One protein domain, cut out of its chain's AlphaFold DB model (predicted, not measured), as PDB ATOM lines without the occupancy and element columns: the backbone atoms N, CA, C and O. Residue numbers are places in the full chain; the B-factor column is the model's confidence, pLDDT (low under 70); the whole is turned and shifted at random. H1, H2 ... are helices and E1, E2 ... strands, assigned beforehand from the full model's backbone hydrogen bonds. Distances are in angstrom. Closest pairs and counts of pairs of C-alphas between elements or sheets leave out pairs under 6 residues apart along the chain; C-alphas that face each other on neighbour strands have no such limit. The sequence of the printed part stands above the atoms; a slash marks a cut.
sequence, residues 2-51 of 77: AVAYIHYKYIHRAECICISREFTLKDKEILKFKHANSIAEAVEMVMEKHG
ATOM      1  N   ALA A   2     194.058 157.113  93.977       62.44
ATOM      2  CA  ALA A   2     195.497 157.386  94.166       62.44
ATOM      3  C   ALA A   2     196.157 156.643  95.354       62.44
ATOM      4  O   ALA A   2     197.250 156.102  95.207       62.44
ATOM      5  N   VAL A   3     195.483 156.552  96.507       64.94
ATOM      6  CA  VAL A   3     196.027 155.902  97.721       64.94
ATOM      7  C   VAL A   3     196.252 154.399  97.522       64.94
ATOM      8  O   VAL A   3     197.316 153.890  97.857       64.94
ATOM      9  N   ALA A   4     195.302 153.699  96.895       65.12
ATOM     10  CA  ALA A   4     195.426 152.270  96.595       65.12
ATOM     11  C   ALA A   4     196.566 151.970  95.600       65.12
ATOM     12  O   ALA A   4     197.255 150.961  95.722       65.12
ATOM     13  N   TYR A   5     196.808 152.868  94.639       69.50
ATOM     14  CA  TYR A   5     197.918 152.736  93.693       69.50
ATOM     15  C   TYR A   5     199.285 152.926  94.364       69.50
ATOM     16  O   TYR A   5     200.216 152.162  94.106       69.50
ATOM     17  N   ILE A   6     199.404 153.920  95.250       77.38
ATOM     18  CA  ILE A   6     200.611 154.128  96.060       77.38
ATOM     19  C   ILE A   6     200.856 152.900  96.940       77.38
ATOM     20  O   ILE A   6     201.948 152.342  96.907       77.38
ATOM     21  N   HIS A   7     199.826 152.424  97.642       80.69
ATOM     22  CA  HIS A   7     199.879 151.214  98.464       80.69
ATOM     23  C   HIS A   7     200.453 150.010  97.701       80.69
ATOM     24  O   HIS A   7     201.445 149.412  98.122       80.69
ATOM     25  N   TYR A   8     199.914 149.722  96.513       81.69
ATOM     26  CA  TYR A   8     200.375 148.606  95.684       81.69
ATOM     27  C   TYR A   8     201.852 148.718  95.269       81.69
ATOM     28  O   TYR A   8     202.546 147.707  95.185       81.69
ATOM     29  N   LYS A   9     202.382 149.931  95.056       82.81
ATOM     30  CA  LYS A   9     203.810 150.119  94.734       82.81
ATOM     31  C   LYS A   9     204.748 149.764  95.885       82.81
ATOM     32  O   LYS A   9     205.890 149.377  95.634       82.81
ATOM     33  N   TYR A  10     204.298 149.923  97.126       83.25
ATOM     34  CA  TYR A  10     205.137 149.733  98.310       83.25
ATOM     35  C   TYR A  10     204.880 148.415  99.041       83.25
ATOM     36  O   TYR A  10     205.731 148.011  99.831       83.25
ATOM     37  N   ILE A  11     203.797 147.698  98.723       86.50
ATOM     38  CA  ILE A  11     203.422 146.440  99.389       86.50
ATOM     39  C   ILE A  11     204.531 145.378  99.373       86.50
ATOM     40  O   ILE A  11     204.657 144.578 100.288       86.50
ATOM     41  N   HIS A  12     205.375 145.363  98.342       85.69
ATOM     42  CA  HIS A  12     206.463 144.387  98.236       85.69
ATOM     43  C   HIS A  12     207.687 144.744  99.090       85.69
ATOM     44  O   HIS A  12     208.600 143.934  99.216       85.69
ATOM     45  N   ARG A  13     207.737 145.959  99.649       89.56
ATOM     46  CA  ARG A  13     208.869 146.461 100.441       89.56
ATOM     47  C   ARG A  13     208.647 146.350 101.945       89.56
ATOM     48  O   ARG A  13     209.614 146.451 102.691       89.56
ATOM     49  N   ALA A  14     207.402 146.180 102.379       88.88
ATOM     50  CA  ALA A  14     207.041 146.087 103.784       88.88
ATOM     51  C   ALA A  14     205.860 145.132 103.965       88.88
ATOM     52  O   ALA A  14     204.925 145.131 103.169       88.88
ATOM     53  N   GLU A  15     205.897 144.346 105.036       90.88
ATOM     54  CA  GLU A  15     204.734 143.591 105.486       90.88
ATOM     55  C   GLU A  15     203.911 144.471 106.425       90.88
ATOM     56  O   GLU A  15     204.459 145.097 107.333       90.88
ATOM     57  N   CYS A  16     202.601 144.530 106.203       92.75
ATOM     58  CA  CYS A  16     201.697 145.333 107.013       92.75
ATOM     59  C   CYS A  16     200.752 144.419 107.795       92.75
ATOM     60  O   CYS A  16     200.045 143.600 107.206       92.75
ATOM     61  N   ILE A  17     200.721 144.593 109.115       95.81
ATOM     62  CA  ILE A  17     199.762 143.947 110.013       95.81
ATOM     63  C   ILE A  17     198.726 144.996 110.416       95.81
ATOM     64  O   ILE A  17     199.078 146.082 110.876       95.81
ATOM     65  N   CYS A  18     197.450 144.691 110.209       95.69
ATOM     66  CA  CYS A  18     196.338 145.606 110.419       95.69
ATOM     67  C   CYS A  18     195.514 145.183 111.638       95.69
ATOM     68  O   CYS A  18     194.880 144.124 111.643       95.69
ATOM     69  N   ILE A  19     195.477 146.069 112.634       96.06
ATOM     70  CA  ILE A  19     194.590 145.990 113.794       96.06
ATOM     71  C   ILE A  19     193.495 147.033 113.581       96.06
ATOM     72  O   ILE A  19     193.695 148.222 113.807       96.06
ATOM     73  N   SER A  20     192.347 146.598 113.078       94.31
ATOM     74  CA  SER A  20     191.192 147.465 112.836       94.31
ATOM     75  C   SER A  20     189.936 146.611 112.761       94.31
ATOM     76  O   SER A  20     189.971 145.500 112.220       94.31
ATOM     77  N   ARG A  21     188.833 147.120 113.314       92.62
ATOM     78  CA  ARG A  21     187.505 146.493 113.214       92.62
ATOM     79  C   ARG A  21     186.701 147.038 112.033       92.62
ATOM     80  O   ARG A  21     185.706 146.444 111.642       92.62
ATOM     81  N   GLU A  22     187.155 148.148 111.471       93.25
ATOM     82  CA  GLU A  22     186.537 148.894 110.380       93.25
ATOM     83  C   GLU A  22     186.828 148.259 109.011       93.25
ATOM     84  O   GLU A  22     186.105 148.508 108.051       93.25
ATOM     85  N   PHE A  23     187.860 147.413 108.926       92.19
ATOM     86  CA  PHE A  23     188.175 146.609 107.747       92.19
ATOM     87  C   PHE A  23     187.744 145.159 107.947       92.19
ATOM     88  O   PHE A  23     188.149 144.507 108.920       92.19
ATOM     89  N   THR A  24     186.996 144.620 106.984       95.38
ATOM     90  CA  THR A  24     186.684 143.188 106.965       95.38
ATOM     91  C   THR A  24     187.943 142.365 106.673       95.38
ATOM     92  O   THR A  24     188.943 142.879 106.164       95.38
ATOM     93  N   LEU A  25     187.908 141.059 106.959       94.81
ATOM     94  CA  LEU A  25     189.010 140.155 106.602       94.81
ATOM     95  C   LEU A  25     189.292 140.167 105.091       94.81
ATOM     96  O   LEU A  25     190.451 140.172 104.685       94.81
ATOM     97  N   LYS A  26     188.239 140.258 104.271       94.62
ATOM     98  CA  LYS A  26     188.354 140.332 102.812       94.62
ATOM     99  C   LYS A  26     189.037 141.621 102.354       94.62
ATOM    100  O   LYS A  26     189.874 141.580 101.456       94.62
ATOM    101  N   ASP A  27     188.728 142.757 102.979       93.38
ATOM    102  CA  ASP A  27     189.388 144.025 102.640       93.38
ATOM    103  C   ASP A  27     190.883 143.974 102.971       93.38
ATOM    104  O   ASP A  27     191.717 144.405 102.173       93.38
ATOM    105  N   LYS A  28     191.232 143.394 104.127       93.69
ATOM    106  CA  LYS A  28     192.628 143.183 104.536       93.69
ATOM    107  C   LYS A  28     193.363 142.286 103.544       93.69
ATOM    108  O   LYS A  28     194.464 142.636 103.133       93.69
ATOM    109  N   GLU A  29     192.744 141.199 103.093       92.31
ATOM    110  CA  GLU A  29     193.312 140.300 102.083       92.31
ATOM    111  C   GLU A  29     193.578 141.012 100.746       92.31
ATOM    112  O   GLU A  29     194.686 140.933 100.214       92.31
ATOM    113  N   ILE A  30     192.605 141.778 100.234       91.06
ATOM    114  CA  ILE A  30     192.749 142.563  98.992       91.06
ATOM    115  C   ILE A  30     193.907 143.564  99.109       91.06
ATOM    116  O   ILE A  30     194.675 143.757  98.163       91.06
ATOM    117  N   LEU A  31     194.062 144.180 100.283       89.81
ATOM    118  CA  LEU A  31     195.158 145.095 100.592       89.81
ATOM    119  C   LEU A  31     196.458 144.376 100.977       89.81
ATOM    120  O   LEU A  31     197.453 145.054 101.218       89.81
ATOM    121  N   LYS A  32     196.489 143.037 101.002       92.25
ATOM    122  CA  LYS A  32     197.629 142.211 101.441       92.25
ATOM    123  C   LYS A  32     198.118 142.562 102.852       92.25
ATOM    124  O   LYS A  32     199.310 142.491 103.151       92.25
ATOM    125  N   PHE A  33     197.191 142.947 103.718       93.69
ATOM    126  CA  PHE A  33     197.421 143.109 105.141       93.69
ATOM    127  C   PHE A  33     197.231 141.778 105.859       93.69
ATOM    128  O   PHE A  33     196.247 141.072 105.635       93.69
ATOM    129  N   LYS A  34     198.142 141.462 106.778       95.25
ATOM    130  CA  LYS A  34     197.900 140.426 107.783       95.25
ATOM    131  C   LYS A  34     196.934 140.963 108.833       95.25
ATOM    132  O   LYS A  34     196.985 142.142 109.179       95.25
ATOM    133  N   HIS A  35     196.046 140.115 109.331       96.75
ATOM    134  CA  HIS A  35     195.099 140.483 110.383       96.75
ATOM    135  C   HIS A  35     195.690 140.207 111.765       96.75
ATOM    136  O   HIS A  35     196.341 139.187 111.949       96.75
ATOM    137  N   ALA A  36     195.417 141.097 112.716       97.38
ATOM    138  CA  ALA A  36     195.643 140.884 114.140       97.38
ATOM    139  C   ALA A  36     194.448 141.434 114.932       97.38
ATOM    140  O   ALA A  36     193.867 142.462 114.573       97.38
ATOM    141  N   ASN A  37     194.097 140.780 116.034       96.00
ATOM    142  CA  ASN A  37     193.040 141.214 116.948       96.00
ATOM    143  C   ASN A  37     193.555 142.176 118.025       96.00
ATOM    144  O   ASN A  37     192.761 142.887 118.644       96.00
ATOM    145  N   SER A  38     194.868 142.209 118.259       97.00
ATOM    146  CA  SER A  38     195.494 143.069 119.261       97.00
ATOM    147  C   SER A  38     196.905 143.500 118.863       97.00
ATOM    148  O   SER A  38     197.528 142.917 117.976       97.00
ATOM    149  N   ILE A  39     197.426 144.516 119.558       95.12
ATOM    150  CA  ILE A  39     198.828 144.933 119.426       95.12
ATOM    151  C   ILE A  39     199.767 143.804 119.862       95.12
ATOM    152  O   ILE A  39     200.769 143.578 119.197       95.12
ATOM    153  N   ALA A  40     199.437 143.079 120.938       96.25
ATOM    154  CA  ALA A  40     200.260 141.979 121.438       96.25
ATOM    155  C   ALA A  40     200.429 140.872 120.386       96.25
ATOM    156  O   ALA A  40     201.553 140.501 120.073       96.25
ATOM    157  N   GLU A  41     199.326 140.443 119.770       97.25
ATOM    158  CA  GLU A  41     199.331 139.458 118.680       97.25
ATOM    159  C   GLU A  41     200.135 139.963 117.470       97.25
ATOM    160  O   GLU A  41     200.946 139.239 116.901       97.25
ATOM    161  N   ALA A  42     199.966 141.236 117.088       96.19
ATOM    162  CA  ALA A  42     200.736 141.826 115.994       96.19
ATOM    163  C   ALA A  42     202.244 141.849 116.277       96.19
ATOM    164  O   ALA A  42     203.036 141.601 115.372       96.19
ATOM    165  N   VAL A  43     202.641 142.145 117.516       94.94
ATOM    166  CA  VAL A  43     204.047 142.128 117.930       94.94
ATOM    167  C   VAL A  43     204.587 140.702 117.916       94.94
ATOM    168  O   VAL A  43     205.647 140.491 117.338       94.94
ATOM    169  N   GLU A  44     203.859 139.729 118.462       95.38
ATOM    170  CA  GLU A  44     204.238 138.309 118.445       95.38
ATOM    171  C   GLU A  44     204.534 137.826 117.017       95.38
ATOM    172  O   GLU A  44     205.643 137.370 116.740       95.38
ATOM    173  N   MET A  45     203.625 138.088 116.071       95.38
ATOM    174  CA  MET A  45     203.814 137.749 114.653       95.38
ATOM    175  C   MET A  45     205.074 138.369 114.022       95.38
ATOM    176  O   MET A  45     205.689 137.776 113.132       95.38
ATOM    177  N   VAL A  46     205.457 139.585 114.428       94.56
ATOM    178  CA  VAL A  46     206.668 140.252 113.915       94.56
ATOM    179  C   VAL A  46     207.922 139.683 114.573       94.56
ATOM    180  O   VAL A  46     208.924 139.490 113.883       94.56
ATOM    181  N   MET A  47     207.878 139.403 115.877       94.50
ATOM    182  CA  MET A  47     209.012 138.857 116.625       94.50
ATOM    183  C   MET A  47     209.337 137.431 116.176       94.50
ATOM    184  O   MET A  47     210.505 137.138 115.940       94.50
ATOM    185  N   GLU A  48     208.333 136.588 115.908       94.75
ATOM    186  CA  GLU A  48     208.538 135.259 115.305       94.75
ATOM    187  C   GLU A  48     209.301 135.331 113.974       94.75
ATOM    188  O   GLU A  48     210.126 134.474 113.658       94.75
ATOM    189  N   LYS A  49     209.048 136.379 113.182       93.75
ATOM    190  CA  LYS A  49     209.661 136.565 111.864       93.75
ATOM    191  C   LYS A  49     211.053 137.196 111.920       93.75
ATOM    192  O   LYS A  49     211.910 136.855 111.105       93.75
ATOM    193  N   HIS A  50     211.260 138.168 112.805       94.56
ATOM    194  CA  HIS A  50     212.470 138.999 112.841       94.56
ATOM    195  C   HIS A  50     213.427 138.659 113.994       94.56
ATOM    196  O   HIS A  50     214.559 139.149 114.001       94.56
ATOM    197  N   GLY A  51     213.002 137.798 114.919       94.38
ATOM    198  CA  GLY A  51     213.730 137.390 116.116       94.38
ATOM    199  C   GLY A  51     213.546 138.341 117.300       94.38
ATOM    200  O   GLY A  51     213.244 139.525 117.142       94.38
TER     201      GLY A  51
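AT A GLANCE: This is residues 2 to 51 of the 77 residues of an uncharacterized protein of Ignisphaera aggregans (UniProt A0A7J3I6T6). Two very short parallel strands, E1 and E2, sit side by side in the middle of a flat, stretched-out layout, with the short helix H2 near E2 and the longer helix H3 near E1. The helices H1 and H3 stand at opposite ends of the longest span, and no two helices touch. The printed part has 50 residues with three named helices and two named strands, in the order H1, E1, H2, E2, H3; the sheet order is E1 then E2, parallel, and the class is mostly helix. The whole is only just compact, close to loose, with a radius of gyration of the C-alphas of 11.6 A, and its C-alphas span 33 by 24 by 13 A.

HOW THE PARTS SIT: Start at H1, residues 2 to 10, and go on to E1, residues 16 to 18, over a tight link. Then look at H2, residues 25 to 30, E2, residues 33 to 35, and H3, residues 39 to 50. H1 is apart from H2, E2 and H3. E1 and E2 are parallel neighbours, with 42 degrees between their directions; the C-alphas of Ile 17 and Lys 34 face each other at 4.6 A. Across this pair, N 18 and O 34 are within hydrogen-bond range at 2.8 A, and so are N 34 and O 16 at 2.9 A. E1, H2 and E2 form a strand-helix-strand unit, two parallel neighbour strands with a helix between them along the chain, and its crossover is right-handed. The closest C-alphas of H2 and E2 are those of Lys 28 and Lys 34, 6.8 A apart. The closest C-alphas of E1 and H3 are those of Ile 17 and Ala 42, 6.4 A apart. H2 and H3 are apart. In H1 and H2 every O i to N i+4 pair is within hydrogen-bond range; in H3 it is 7 of 8.

IN THESE COORDINATES: Find C-alpha 2 at (195.497, 157.386, 94.166); from there H1 runs 13.0 A to C-alpha 10. E1 begins at C-alpha 16, at (201.697, 145.333, 107.013), and measures 6.4 A. H2 follows with 8.8 A and E2 with 6.3 A. H3 is the longest helix at 16.3 A, and you reach its last C-alpha, that of His 50, at (212.470, 138.999, 112.841).

THE WHOLE: The two C-alphas farthest apart are those of Ala 2 and Gly 51, 34.8 A. The printed part has no cut. The link from E1 to H2 is short; those from H1 to E1, H2 to E2 and E2 to H3 are tight. The mean pLDDT of the printed part is 90.2, and residues 2 to 5 are under 70.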